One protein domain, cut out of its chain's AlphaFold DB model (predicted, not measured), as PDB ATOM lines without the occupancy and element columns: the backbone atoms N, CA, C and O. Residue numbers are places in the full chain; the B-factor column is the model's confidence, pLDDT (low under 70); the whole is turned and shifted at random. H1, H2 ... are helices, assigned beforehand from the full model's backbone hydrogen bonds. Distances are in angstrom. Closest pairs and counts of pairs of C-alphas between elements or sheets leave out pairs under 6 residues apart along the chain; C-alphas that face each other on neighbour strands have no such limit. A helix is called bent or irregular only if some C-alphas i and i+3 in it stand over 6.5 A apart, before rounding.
ATOM      1  N   HIS A  14     163.492  73.787  31.113       51.78
ATOM      2  CA  HIS A  14     163.085  72.390  31.280       51.78
ATOM      3  C   HIS A  14     161.607  72.226  31.667       51.78
ATOM      4  O   HIS A  14     161.000  71.229  31.272       51.78
ATOM      5  N   TRP A  15     161.010  73.191  32.375       51.69
ATOM      6  CA  TRP A  15     159.590  73.151  32.749       51.69
ATOM      7  C   TRP A  15     158.670  73.474  31.561       51.69
ATOM      8  O   TRP A  15     157.681  72.775  31.339       51.69
ATOM      9  N   ILE A  16     159.054  74.433  30.708       56.12
ATOM     10  CA  ILE A  16     158.275  74.824  29.517       56.12
ATOM     11  C   ILE A  16     158.304  73.741  28.420       56.12
ATOM     12  O   ILE A  16     157.298  73.528  27.740       56.12
ATOM     13  N   ARG A  17     159.421  73.011  28.250       54.06
ATOM     14  CA  ARG A  17     159.479  71.847  27.337       54.06
ATOM     15  C   ARG A  17     158.597  70.700  27.822       54.06
ATOM     16  O   ARG A  17     157.774  70.221  27.052       54.06
ATOM     17  N   ARG A  18     158.678  70.343  29.111       56.06
ATOM     18  CA  ARG A  18     157.843  69.276  29.692       56.06
ATOM     19  C   ARG A  18     156.346  69.549  29.526       56.06
ATOM     20  O   ARG A  18     155.621  68.635  29.152       56.06
ATOM     21  N   GLY A  19     155.889  70.788  29.728       54.75
ATOM     22  CA  GLY A  19     154.488  71.161  29.498       54.75
ATOM     23  C   GLY A  19     154.061  71.028  28.030       54.75
ATOM     24  O   GLY A  19     153.023  70.441  27.740       54.75
ATOM     25  N   ARG A  20     154.892  71.501  27.089       59.12
ATOM     26  CA  ARG A  20     154.599  71.486  25.642       59.12
ATOM     27  C   ARG A  20     154.681  70.089  25.009       59.12
ATOM     28  O   ARG A  20     153.986  69.826  24.030       59.12
ATOM     29  N   ASP A  21     155.508  69.205  25.556       60.34
ATOM     30  CA  ASP A  21     155.626  67.815  25.103       60.34
ATOM     31  C   ASP A  21     154.476  66.946  25.648       60.34
ATOM     32  O   ASP A  21     153.982  66.073  24.934       60.34
ATOM     33  N   GLN A  22     153.968  67.254  26.854       60.34
ATOM     34  CA  GLN A  22     152.751  66.646  27.413       60.34
ATOM     35  C   GLN A  22     151.518  66.971  26.552       60.34
ATOM     36  O   GLN A  22     150.874  66.037  26.079       60.34
ATOM     37  N   VAL A  23     151.255  68.266  26.286       64.94
ATOM     38  CA  VAL A  23     150.843  68.831  24.973       64.94
ATOM     39  C   VAL A  23     150.597  67.863  23.796       64.94
ATOM     40  O   VAL A  23     149.532  67.331  23.503       64.94
ATOM     41  N   LYS A  24     151.695  67.601  23.100       69.25
ATOM     42  CA  LYS A  24     151.716  66.858  21.842       69.25
ATOM     43  C   LYS A  24     151.465  65.363  22.016       69.25
ATOM     44  O   LYS A  24     151.032  64.705  21.070       69.25
ATOM     45  N   LEU A  25     151.757  64.796  23.187       70.69
ATOM     46  CA  LEU A  25     151.557  63.369  23.437       70.69
ATOM     47  C   LEU A  25     150.068  63.009  23.484       70.69
ATOM     48  O   LEU A  25     149.668  62.008  22.891       70.69
ATOM     49  N   HIS A  26     149.237  63.829  24.131       69.69
ATOM     50  CA  HIS A  26     147.805  63.536  24.208       69.69
ATOM     51  C   HIS A  26     147.093  63.708  22.866       69.69
ATOM     52  O   HIS A  26     146.232  62.893  22.544       69.69
ATOM     53  N   GLU A  27     147.491  64.685  22.048       75.75
ATOM     54  CA  GLU A  27     146.980  64.817  20.676       75.75
ATOM     55  C   GLU A  27     147.267  63.554  19.853       75.75
ATOM     56  O   GLU A  27     146.368  63.008  19.213       75.75
ATOM     57  N   ARG A  28     148.493  63.020  19.938       81.56
ATOM     58  CA  ARG A  28     148.879  61.777  19.248       81.56
ATOM     59  C   ARG A  28     148.046  60.574  19.696       81.56
ATOM     60  O   ARG A  28     147.651  59.770  18.854       81.56
ATOM     61  N   ILE A  29     147.760  60.457  20.994       81.88
ATOM     62  CA  ILE A  29     146.944  59.363  21.546       81.88
ATOM     63  C   ILE A  29     145.500  59.454  21.035       81.88
ATOM     64  O   ILE A  29     144.955  58.451  20.573       81.88
ATOM     65  N   VAL A  30     144.895  60.645  21.060       80.56
ATOM     66  CA  VAL A  30     143.520  60.853  20.573       80.56
ATOM     67  C   VAL A  30     143.415  60.532  19.081       80.56
ATOM     68  O   VAL A  30     142.511  59.801  18.674       80.56
ATOM     69  N   ILE A  31     144.374  60.995  18.272       83.38
ATOM     70  CA  ILE A  31     144.431  60.684  16.836       83.38
ATOM     71  C   ILE A  31     144.547  59.169  16.612       83.38
ATOM     72  O   ILE A  31     143.834  58.620  15.772       83.38
ATOM     73  N   GLY A  32     145.381  58.474  17.394       84.19
ATOM     74  CA  GLY A  32     145.513  57.016  17.326       84.19
ATOM     75  C   GLY A  32     144.203  56.275  17.620       84.19
ATOM     76  O   GLY A  32     143.841  55.354  16.887       84.19
ATOM     77  N   ILE A  33     143.452  56.711  18.638       79.88
ATOM     78  CA  ILE A  33     142.151  56.120  19.001       79.88
ATOM     79  C   ILE A  33     141.114  56.335  17.892       79.88
ATOM     80  O   ILE A  33     140.352  55.415  17.575       79.88
ATOM     81  N   ILE A  34     141.083  57.528  17.291       81.62
ATOM     82  CA  ILE A  34     140.169  57.843  16.185       81.62
ATOM     83  C   ILE A  34     140.500  56.977  14.969       81.62
ATOM     84  O   ILE A  34     139.610  56.309  14.443       81.62
ATOM     85  N   LEU A  35     141.775  56.923  14.568       85.38
ATOM     86  CA  LEU A  35     142.228  56.103  13.442       85.38
ATOM     87  C   LEU A  35     141.878  54.629  13.644       85.38
ATOM     88  O   LEU A  35     141.347  53.989  12.734       85.38
ATOM     89  N   TRP A  36     142.113  54.097  14.846       82.69
ATOM     90  CA  TRP A  36     141.765  52.717  15.161       82.69
ATOM     91  C   TRP A  36     140.255  52.468  15.049       82.69
ATOM     92  O   TRP A  36     139.840  51.513  14.392       82.69
ATOM     93  N   ASN A  37     139.415  53.359  15.591       80.81
ATOM     94  CA  ASN A  37     137.958  53.253  15.454       80.81
ATOM     95  C   ASN A  37     137.501  53.304  13.988       80.81
ATOM     96  O   ASN A  37     136.618  52.533  13.604       80.81
ATOM     97  N   SER A  38     138.122  54.145  13.155       81.00
ATOM     98  CA  SER A  38     137.844  54.191  11.716       81.00
ATOM     99  C   SER A  38     138.202  52.876  11.016       81.00
ATOM    100  O   SER A  38     137.415  52.395  10.200       81.00
ATOM    101  N   VAL A  39     139.334  52.250  11.360       85.31
ATOM    102  CA  VAL A  39     139.725  50.932  10.826       85.31
ATOM    103  C   VAL A  39     138.718  49.853  11.224       85.31
ATOM    104  O   VAL A  39     138.289  49.067  10.376       85.31
ATOM    105  N   VAL A  40     138.285  49.834  12.489       81.88
ATOM    106  CA  VAL A  40     137.274  48.878  12.969       81.88
ATOM    107  C   VAL A  40     135.945  49.069  12.234       81.88
ATOM    108  O   VAL A  40     135.336  48.095  11.786       81.88
ATOM    109  N   PHE A  41     135.521  50.316  12.037       80.31
ATOM    110  CA  PHE A  41     134.316  50.634  11.276       80.31
ATOM    111  C   PHE A  41     134.416  50.185   9.807       80.31
ATOM    112  O   PHE A  41     133.493  49.556   9.281       80.31
ATOM    113  N   LEU A  42     135.557  50.436   9.157       83.12
ATOM    114  CA  LEU A  42     135.832  49.998   7.786       83.12
ATOM    115  C   LEU A  42     135.807  48.475   7.654       83.12
ATOM    116  O   LEU A  42     135.267  47.965   6.678       83.12
ATOM    117  N   LEU A  43     136.325  47.733   8.633       81.19
ATOM    118  CA  LEU A  43     136.254  46.269   8.641       81.19
ATOM    119  C   LEU A  43     134.809  45.760   8.689       81.19
ATOM    120  O   LEU A  43     134.463  44.843   7.942       81.19
ATOM    121  N   TYR A  44     133.953  46.388   9.499       76.25
ATOM    122  CA  TYR A  44     132.516  46.097   9.530       76.25
ATOM    123  C   TYR A  44     131.824  46.433   8.200       76.25
ATOM    124  O   TYR A  44     130.985  45.666   7.720       76.25
ATOM    125  N   PHE A  45     132.199  47.548   7.566       78.81
ATOM    126  CA  PHE A  45     131.696  47.919   6.241       78.81
ATOM    127  C   PHE A  45     132.148  46.927   5.155       78.81
ATOM    128  O   PHE A  45     131.335  46.481   4.340       78.81
ATOM    129  N   LEU A  46     133.425  46.538   5.167       79.06
ATOM    130  CA  LEU A  46     134.014  45.582   4.231       79.06
ATOM    131  C   LEU A  46     133.391  44.193   4.367       79.06
ATOM    132  O   LEU A  46     133.175  43.538   3.349       79.06
ATOM    133  N   ASP A  47     133.059  43.750   5.582       77.62
ATOM    134  CA  ASP A  47     132.343  42.486   5.790       77.62
ATOM    135  C   ASP A  47     130.979  42.493   5.075       77.62
ATOM    136  O   ASP A  47     130.667  41.575   4.312       77.62
ATOM    137  N   LYS A  48     130.215  43.594   5.185       71.81
ATOM    138  CA  LYS A  48     128.953  43.755   4.439       71.81
ATOM    139  C   LYS A  48     129.174  43.838   2.927       71.81
ATOM    140  O   LYS A  48     128.393  43.267   2.166       71.81
ATOM    141  N   ALA A  49     130.208  44.545   2.473       78.94
ATOM    142  CA  ALA A  49     130.534  44.641   1.051       78.94
ATOM    143  C   ALA A  49     130.885  43.263   0.460       78.94
ATOM    144  O   ALA A  49     130.405  42.920  -0.625       78.94
ATOM    145  N   LYS A  50     131.637  42.442   1.206       78.25
ATOM    146  CA  LYS A  50     131.952  41.050   0.851       78.25
ATOM    147  C   LYS A  50     130.708  40.164   0.853       78.25
ATOM    148  O   LYS A  50     130.549  39.373  -0.073       78.25
ATOM    149  N   ALA A  51     129.795  40.352   1.813       72.69
ATOM    150  CA  ALA A  51     128.515  39.646   1.843       72.69
ATOM    151  C   ALA A  51     127.637  39.948   0.615       72.69
ATOM    152  O   ALA A  51     126.946  39.045   0.151       72.69
ATOM    153  N   ARG A  52     127.682  41.175   0.069       75.56
ATOM    154  CA  ARG A  52     126.968  41.525  -1.175       75.56
ATOM    155  C   ARG A  52     127.624  40.965  -2.438       75.56
ATOM    156  O   ARG A  52     126.914  40.639  -3.375       75.56
ATOM    157  N   HIS A  53     128.949  40.846  -2.459       80.88
ATOM    158  CA  HIS A  53     129.701  40.346  -3.620       80.88
ATOM    159  C   HIS A  53     129.932  38.825  -3.599       80.88
ATOM    160  O   HIS A  53     130.737  38.326  -4.380       80.88
ATOM    161  N   GLY A  54     129.297  38.087  -2.678       73.50
ATOM    162  CA  GLY A  54     129.458  36.630  -2.566       73.50
ATOM    163  C   GLY A  54     130.881  36.172  -2.215       73.50
ATOM    164  O   GLY A  54     131.228  35.019  -2.444       73.50
ATOM    165  N   ARG A  55     131.723  37.065  -1.676       79.75
ATOM    166  CA  ARG A  55     133.115  36.756  -1.311       79.75
ATOM    167  C   ARG A  55     133.204  36.166   0.100       79.75
ATOM    168  O   ARG A  55     132.273  36.266   0.898       79.75
ATOM    169  N   TRP A  56     134.362  35.586   0.419       71.62
ATOM    170  CA  TRP A  56     134.645  34.972   1.720       71.62
ATOM    171  C   TRP A  56     134.369  35.943   2.884       71.62
ATOM    172  O   TRP A  56     134.942  37.036   2.944       71.62
ATOM    173  N   ARG A  57     133.478  35.547   3.802       70.25
ATOM    174  CA  ARG A  57     133.066  36.340   4.977       70.25
ATOM    175  C   ARG A  57     134.160  36.370   6.045       70.25
ATOM    176  O   ARG A  57     134.873  35.383   6.225       70.25
ATOM    177  N   ILE A  58     134.287  37.479   6.774       72.25
ATOM    178  CA  ILE A  58     135.290  37.591   7.839       72.25
ATOM    179  C   ILE A  58     134.847  36.718   9.032       72.25
ATOM    180  O   ILE A  58     133.660  36.707   9.377       72.25
ATOM    181  N   PRO A  59     135.757  35.956   9.675       74.44
ATOM    182  CA  PRO A  59     135.402  35.137  10.825       74.44
ATOM    183  C   PRO A  59     134.899  36.008  11.975       74.44
ATOM    184  O   PRO A  59     135.558  36.967  12.369       74.44
ATOM    185  N   GLU A  60     133.783  35.616  12.582       72.50
ATOM    186  CA  GLU A  60     133.148  36.336  13.692       72.50
ATOM    187  C   GLU A  60     134.099  36.644  14.853       72.50
ATOM    188  O   GLU A  60     134.081  37.737  15.416       72.50
ATOM    189  N   ARG A  61     134.984  35.694  15.162       74.81
ATOM    190  CA  ARG A  61     136.032  35.853  16.172       74.81
ATOM    191  C   ARG A  61     136.907  37.081  15.915       74.81
ATOM    192  O   ARG A  61     137.227  37.788  16.857       74.81
ATOM    193  N   VAL A  62     137.255  37.366  14.658       79.44
ATOM    194  CA  VAL A  62     138.124  38.498  14.300       79.44
ATOM    195  C   VAL A  62     137.398  39.816  14.551       79.44
ATOM    196  O   VAL A  62     137.972  40.711  15.160       79.44
ATOM    197  N   LEU A  63     136.121  39.918  14.166       75.94
ATOM    198  CA  LEU A  63     135.322  41.116  14.444       75.94
ATOM    199  C   LEU A  63     135.166  41.364  15.953       75.94
ATOM    200  O   LEU A  63     135.293  42.502  16.399       75.94
ATOM    201  N   LEU A  64     134.951  40.306  16.743       76.81
ATOM    202  CA  LEU A  64     134.871  40.410  18.205       76.81
ATOM    203  C   LEU A  64     136.205  40.841  18.826       76.81
ATOM    204  O   LEU A  64     136.220  41.756  19.644       76.81
ATOM    205  N   TRP A  65     137.320  40.232  18.417       78.88
ATOM    206  CA  TRP A  65     138.648  40.592  18.921       78.88
ATOM    207  C   TRP A  65     139.003  42.049  18.623       78.88
ATOM    208  O   TRP A  65     139.516  42.740  19.496       78.88
ATOM    209  N   ILE A  66     138.684  42.539  17.425       77.81
ATOM    210  CA  ILE A  66     138.980  43.918  17.016       77.81
ATOM    211  C   ILE A  66     138.092  44.931  17.761       77.81
ATOM    212  O   ILE A  66     138.558  46.015  18.119       77.81
ATOM    213  N   ALA A  67     136.842  44.566  18.068       76.62
ATOM    214  CA  ALA A  67     135.978  45.368  18.931       76.62
ATOM    215  C   ALA A  67     136.531  45.460  20.365       76.62
ATOM    216  O   ALA A  67     136.591  46.551  20.926       76.62
ATOM    217  N   VAL A  68     136.993  44.339  20.931       75.31
ATOM    218  CA  VAL A  68     137.574  44.286  22.285       75.31
ATOM    219  C   VAL A  68     138.923  45.012  22.366       75.31
ATOM    220  O   VAL A  68     139.194  45.676  23.359       75.31
ATOM    221  N   LEU A  69     139.752  44.938  21.320       77.56
ATOM    222  CA  LEU A  69     141.099  45.526  21.292       77.56
ATOM    223  C   LEU A  69     141.139  47.053  21.194       77.56
ATOM    224  O   LEU A  69     142.218  47.630  21.289       77.56
ATOM    225  N   GLY A  70     140.010  47.727  20.975       69.81
ATOM    226  CA  GLY A  70     140.052  49.185  20.880       69.81
ATOM    227  C   GLY A  70     138.920  49.854  20.112       69.81
ATOM    228  O   GLY A  70     138.865  51.083  20.085       69.81
ATOM    229  N   GLY A  71     138.059  49.086  19.448       74.06
ATOM    230  CA  GLY A  71     137.055  49.621  18.531       74.06
ATOM    231  C   GLY A  71     135.615  49.396  18.959       74.06
ATOM    232  O   GLY A  71     134.763  49.295  18.088       74.06
ATOM    233  N   GLY A  72     135.317  49.281  20.252       75.88
ATOM    234  CA  GLY A  72     133.966  49.101  20.786       75.88
ATOM    235  C   GLY A  72     132.935  50.072  20.191       75.88
ATOM    236  O   GLY A  72     131.943  49.596  19.635       75.88
ATOM    237  N   PRO A  73     133.155  51.404  20.217       73.31
ATOM    238  CA  PRO A  73     132.219  52.357  19.625       73.31
ATOM    239  C   PRO A  73     132.117  52.230  18.095       73.31
ATOM    240  O   PRO A  73     131.005  52.196  17.562       73.31
ATOM    241  N   GLY A  74     133.241  52.079  17.382       75.00
ATOM    242  CA  GLY A  74     133.246  51.870  15.926       75.00
ATOM    243  C   GLY A  74     132.553  50.570  15.491       75.00
ATOM    244  O   GLY A  74     131.809  50.549  14.508       75.00
ATOM    245  N   ALA A  75     132.725  49.495  16.260       75.38
ATOM    246  CA  ALA A  75     132.079  48.205  16.046       75.38
ATOM    247  C   ALA A  75     130.587  48.242  16.404       75.38
ATOM    248  O   ALA A  75     129.780  47.631  15.705       75.38
ATOM    249  N   PHE A  76     130.198  48.980  17.450       72.94
ATOM    250  CA  PHE A  76     128.794  49.190  17.809       72.94
ATOM    251  C   PHE A  76     128.051  49.968  16.717       72.94
ATOM    252  O   PHE A  76     126.991  49.528  16.264       72.94
ATOM    253  N   MET A  77     128.649  51.058  16.218       72.38
ATOM    254  CA  MET A  77     128.123  51.804  15.069       72.38
ATOM    255  C   MET A  77     128.025  50.922  13.823       72.38
ATOM    256  O   MET A  77     126.970  50.876  13.191       72.38
ATOM    257  N   GLY A  78     129.080  50.165  13.500       70.88
ATOM    258  CA  GLY A  78     129.067  49.213  12.388       70.88
ATOM    259  C   GLY A  78     127.959  48.163  12.529       70.88
ATOM    260  O   GLY A  78     127.235  47.883  11.573       70.88
ATOM    261  N   MET A  79     127.749  47.625  13.732       72.69
ATOM    262  CA  MET A  79     126.694  46.646  13.985       72.69
ATOM    263  C   MET A  79     125.289  47.245  13.818       72.69
ATOM    264  O   MET A  79     124.442  46.619  13.170       72.69
ATOM    265  N   GLN A  80     125.039  48.452  14.346       70.75
ATOM    266  CA  GLN A  80     123.746  49.132  14.196       70.75
ATOM    267  C   GLN A  80     123.449  49.510  12.738       70.75
ATOM    268  O   GLN A  80     122.363  49.197  12.246       70.75
ATOM    269  N   LEU A  81     124.409  50.115  12.032       68.19
ATOM    270  CA  LEU A  81     124.248  50.561  10.640       68.19
ATOM    271  C   LEU A  81     124.007  49.402   9.676       68.19
ATOM    272  O   LEU A  81     123.233  49.509   8.721       68.19
ATOM    273  N   PHE A  82     124.675  48.274   9.903       64.75
ATOM    274  CA  PHE A  82     124.598  47.156   8.977       64.75
ATOM    275  C   PHE A  82     123.539  46.125   9.343       64.75
ATOM    276  O   PHE A  82     123.275  45.266   8.496       64.75
ATOM    277  N   ARG A  83     122.920  46.219  10.536       62.34
ATOM    278  CA  ARG A  83     121.993  45.210  11.094       62.34
ATOM    279  C   ARG A  83     122.523  43.787  10.856       62.34
ATOM    280  O   ARG A  83     121.773  42.857  10.566       62.34
ATOM    281  N   HIS A  84     123.846  43.639  10.884       56.75
ATOM    282  CA  HIS A  84     124.518  42.432  10.432       56.75
ATOM    283  C   HIS A  84     124.662  41.496  11.627       56.75
ATOM    284  O   HIS A  84     125.228  41.880  12.646       56.75
ATOM    285  N   LYS A  85     124.111  40.280  11.518       51.88
ATOM    286  CA  LYS A  85     124.225  39.218  12.535       51.88
ATOM    287  C   LYS A  85     123.856  39.639  13.972       51.88
ATOM    288  O   LYS A  85     124.451  39.176  14.939       51.88
ATOM    289  N   THR A  86     122.774  40.399  14.137       52.31
ATOM    290  CA  THR A  86     122.147  40.669  15.450       52.31
ATOM    291  C   THR A  86     121.509  39.438  16.108       52.31
ATOM    292  O   THR A  86     121.105  39.509  17.267       52.31
ATOM    293  N   ARG A  87     121.420  38.300  15.401       50.78
ATOM    294  CA  ARG A  87     120.888  37.037  15.943       50.78
ATOM    295  C   ARG A  87     121.885  36.231  16.776       50.78
ATOM    296  O   ARG A  87     121.447  35.398  17.562       50.78
ATOM    297  N   HIS A  88     123.192  36.468  16.657       63.41
ATOM    298  CA  HIS A  88     124.157  35.800  17.531       63.41
ATOM    299  C   HIS A  88     124.268  36.564  18.852       63.41
ATOM    300  O   HIS A  88     124.862  37.640  18.916       63.41
ATOM    301  N   THR A  89     123.719  35.980  19.920       60.12
ATOM    302  CA  THR A  89     123.680  36.543  21.283       60.12
ATOM    303  C   THR A  89     125.043  37.055  21.755       60.12
ATOM    304  O   THR A  89     125.124  38.093  22.406       60.12
ATOM    305  N   ARG A  90     126.132  36.387  21.348       66.50
ATOM    306  CA  ARG A  90     127.512  36.788  21.665       66.50
ATOM    307  C   ARG A  90     127.857  38.186  21.139       66.50
ATOM    308  O   ARG A  90     128.407  38.979  21.889       66.50
ATOM    309  N   PHE A  91     127.478  38.533  19.908       67.12
ATOM    310  CA  PHE A  91     127.722  39.873  19.358       67.12
ATOM    311  C   PHE A  91     126.909  40.943  20.073       67.12
ATOM    312  O   PHE A  91     127.434  42.003  20.404       67.12
ATOM    313  N   ARG A  92     125.639  40.643  20.355       68.81
ATOM    314  CA  ARG A  92     124.727  41.584  21.007       68.81
ATOM    315  C   ARG A  92     125.157  41.937  22.432       68.81
ATOM    316  O   ARG A  92     124.821  43.020  22.878       68.81
ATOM    317  N   ILE A  93     125.872  41.051  23.128       72.38
ATOM    318  CA  ILE A  93     126.353  41.297  24.495       72.38
ATOM    319  C   ILE A  93     127.783  41.843  24.483       72.38
ATOM    320  O   ILE A  93     128.042  42.874  25.094       72.38
ATOM    321  N   ILE A  94     128.707  41.199  23.762       76.69
ATOM    322  CA  ILE A  94     130.140  41.522  23.839       76.69
ATOM    323  C   ILE A  94     130.433  42.922  23.293       76.69
ATOM    324  O   ILE A  94     131.265  43.625  23.852       76.69
ATOM    325  N   ILE A  95     129.751  43.356  22.230       75.94
ATOM    326  CA  ILE A  95     130.041  44.653  21.601       75.94
ATOM    327  C   ILE A  95     129.600  45.847  22.453       75.94
ATOM    328  O   ILE A  95     130.437  46.720  22.677       75.94
ATOM    329  N   PRO A  96     128.361  45.919  22.980       77.75
ATOM    330  CA  PRO A  96     128.023  46.983  23.920       77.75
ATOM    331  C   PRO A  96     128.835  46.882  25.213       77.75
ATOM    332  O   PRO A  96     129.222  47.918  25.739       77.75
ATOM    333  N   LEU A  97     129.175  45.677  25.693       80.50
ATOM    334  CA  LEU A  97     130.047  45.522  26.861       80.50
ATOM    335  C   LEU A  97     131.447  46.111  26.610       80.50
ATOM    336  O   LEU A  97     131.951  46.860  27.440       80.50
ATOM    337  N   ALA A  98     132.050  45.831  25.450       80.56
ATOM    338  CA  ALA A  98     133.344  46.389  25.052       80.56
ATOM    339  C   ALA A  98     133.278  47.915  24.861       80.56
ATOM    340  O   ALA A  98     134.188  48.627  25.281       80.56
ATOM    341  N   ALA A  99     132.187  48.427  24.281       80.19
ATOM    342  CA  ALA A  99     131.965  49.863  24.133       80.19
ATOM    343  C   ALA A  99     131.824  50.567  25.494       80.19
ATOM    344  O   ALA A  99     132.462  51.595  25.710       80.19
ATOM    345  N   ILE A 100     131.047  49.995  26.422       82.50
ATOM    346  CA  ILE A 100     130.900  50.505  27.793       82.50
ATOM    347  C   ILE A 100     132.249  50.475  28.507       82.50
ATOM    348  O   ILE A 100     132.651  51.492  29.056       82.50
ATOM    349  N   LEU A 101     132.980  49.358  28.443       82.62
ATOM    350  CA  LEU A 101     134.293  49.227  29.074       82.62
ATOM    351  C   LEU A 101     135.259  50.319  28.594       82.62
ATOM    352  O   LEU A 101     135.927  50.953  29.408       82.62
ATOM    353  N   GLN A 102     135.307  50.584  27.285       80.44
ATOM    354  CA  GLN A 102     136.138  51.659  26.748       80.44
ATOM    355  C   GLN A 102     135.668  53.047  27.174       80.44
ATOM    356  O   GLN A 102     136.502  53.867  27.547       80.44
ATOM    357  N   LEU A 103     134.361  53.313  27.150       80.31
ATOM    358  CA  LEU A 103     133.809  54.581  27.626       80.31
ATOM    359  C   LEU A 103     134.142  54.809  29.106       80.31
ATOM    360  O   LEU A 103     134.571  55.902  29.462       80.31
ATOM    361  N   THR A 104     134.025  53.781  29.950       82.62
ATOM    362  CA  THR A 104     134.399  53.843  31.369       82.62
ATOM    363  C   THR A 104     135.893  54.097  31.544       82.62
ATOM    364  O   THR A 104     136.265  54.952  32.341       82.62
ATOM    365  N   LEU A 105     136.761  53.417  30.788       81.81
ATOM    366  CA  LEU A 105     138.210  53.646  30.841       81.81
ATOM    367  C   LEU A 105     138.582  55.073  30.422       81.81
ATOM    368  O   LEU A 105     139.377  55.719  31.104       81.81
ATOM    369  N   ILE A 106     137.984  55.580  29.341       78.50
ATOM    370  CA  ILE A 106     138.179  56.961  28.881       78.50
ATOM    371  C   ILE A 106     137.681  57.948  29.941       78.50
ATOM    372  O   ILE A 106     138.375  58.912  30.246       78.50
ATOM    373  N   TYR A 107     136.512  57.696  30.530       82.56
ATOM    374  CA  TYR A 107     135.927  58.545  31.564       82.56
ATOM    375  C   TYR A 107     136.791  58.603  32.833       82.56
ATOM    376  O   TYR A 107     137.075  59.686  33.338       82.56
ATOM    377  N   VAL A 108     137.279  57.452  33.308       83.75
ATOM    378  CA  VAL A 108     138.210  57.381  34.447       83.75
ATOM    379  C   VAL A 108     139.516  58.106  34.129       83.75
ATOM    380  O   VAL A 108     140.026  58.837  34.975       83.75
ATOM    381  N   TRP A 109     140.051  57.944  32.916       78.38
ATOM    382  CA  TRP A 109     141.250  58.665  32.486       78.38
ATOM    383  C   TRP A 109     141.031  60.182  32.446       78.38
ATOM    384  O   TRP A 109     141.918  60.929  32.847       78.38
ATOM    385  N   LEU A 110     139.847  60.631  32.021       77.06
ATOM    386  CA  LEU A 110     139.479  62.044  31.972       77.06
ATOM    387  C   LEU A 110     139.343  62.664  33.372       77.06
ATOM    388  O   LEU A 110     139.790  63.783  33.568       77.06
ATOM    389  N   ILE A 111     138.764  61.940  34.338       82.25
ATOM    390  CA  ILE A 111     138.643  62.394  35.740       82.25
ATOM    391  C   ILE A 111     140.001  62.460  36.441       82.25
ATOM    392  O   ILE A 111     140.205  63.286  37.323       82.25
ATOM    393  N   LYS A 112     140.918  61.550  36.097       67.56
ATOM    394  CA  LYS A 112     142.237  61.453  36.736       67.56
ATOM    395  C   LYS A 112     143.275  62.413  36.128       67.56
ATOM    396  O   LYS A 112     144.435  62.369  36.539       67.56
ATOM    397  N   ARG A 113     142.877  63.213  35.139       56.22
ATOM    398  CA  ARG A 113     143.681  64.234  34.463       56.22
ATOM    399  C   ARG A 113     143.436  65.603  35.086       56.22
ATOM    400  O   ARG A 113     144.419  66.373  35.123       56.22
TER     401      ARG A 113
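What this domain is: This is residues 14 to 113 of the 113 residues of the protein "DUF1294 domain-containing protein" of Clostridiaceae bacterium (UniProt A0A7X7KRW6). Two helices, H1 and H3, lie on either side of bent H2, which folds back so that its arms H2a and H2b fill the space between. Residues 14 to 32 of H1 stick out as a long arm, making the length. The printed part has 100 residues, with three named helices in the order H1, H2, H3 and no named strand; it is all helix and loose, radius of gyration of the C-alphas 16.9 A, spans 59 by 25 by 20 A.

How they stand to each other: Start at H1, residues 14 to 52. Next, H2, residues 60 to 82, was assigned as one helix by its hydrogen bonds but is bent, C-alphas 70 and 73 being 8.5 A apart; its arms are H2a, residues 60 to 70, and H2b, residues 73 to 82. With H3, residues 89 to 111, the helix H1 and the arms H2a and H2b make a bundle of 4 helices or arms, H1, H2a, H2b and H3, which is up and down, each running against the one before it in the chain. H1, with residues 33 to 44 alone, touches H2a, a hairpin; their closest C-alphas, Val 40 and Ile 66, are 6.6 A apart. H2a touches H3 at a shallow tilt of 8 degrees, the same way, closest at C-alphas Val 68 and Ala 98, 5.5 A. H1 and H3 are apart. O i to N i+4 pairs are within hydrogen-bond range throughout H2b, and in 34 of 35 in H1, 6 of 7 in H2a and 18 of 19 in H3.

Where its parts are: Find C-alpha 14 at (163.085, 72.390, 31.280); H1 runs 57.5 A from there. H3 runs 33.2 A to C-alpha 111 at (138.643, 62.394, 35.740).

The domain as a whole: The printed part has no cut, and both links are short. Look for pLDDT under 70 in 27 residues, among them 14 to 24 and 81 to 92.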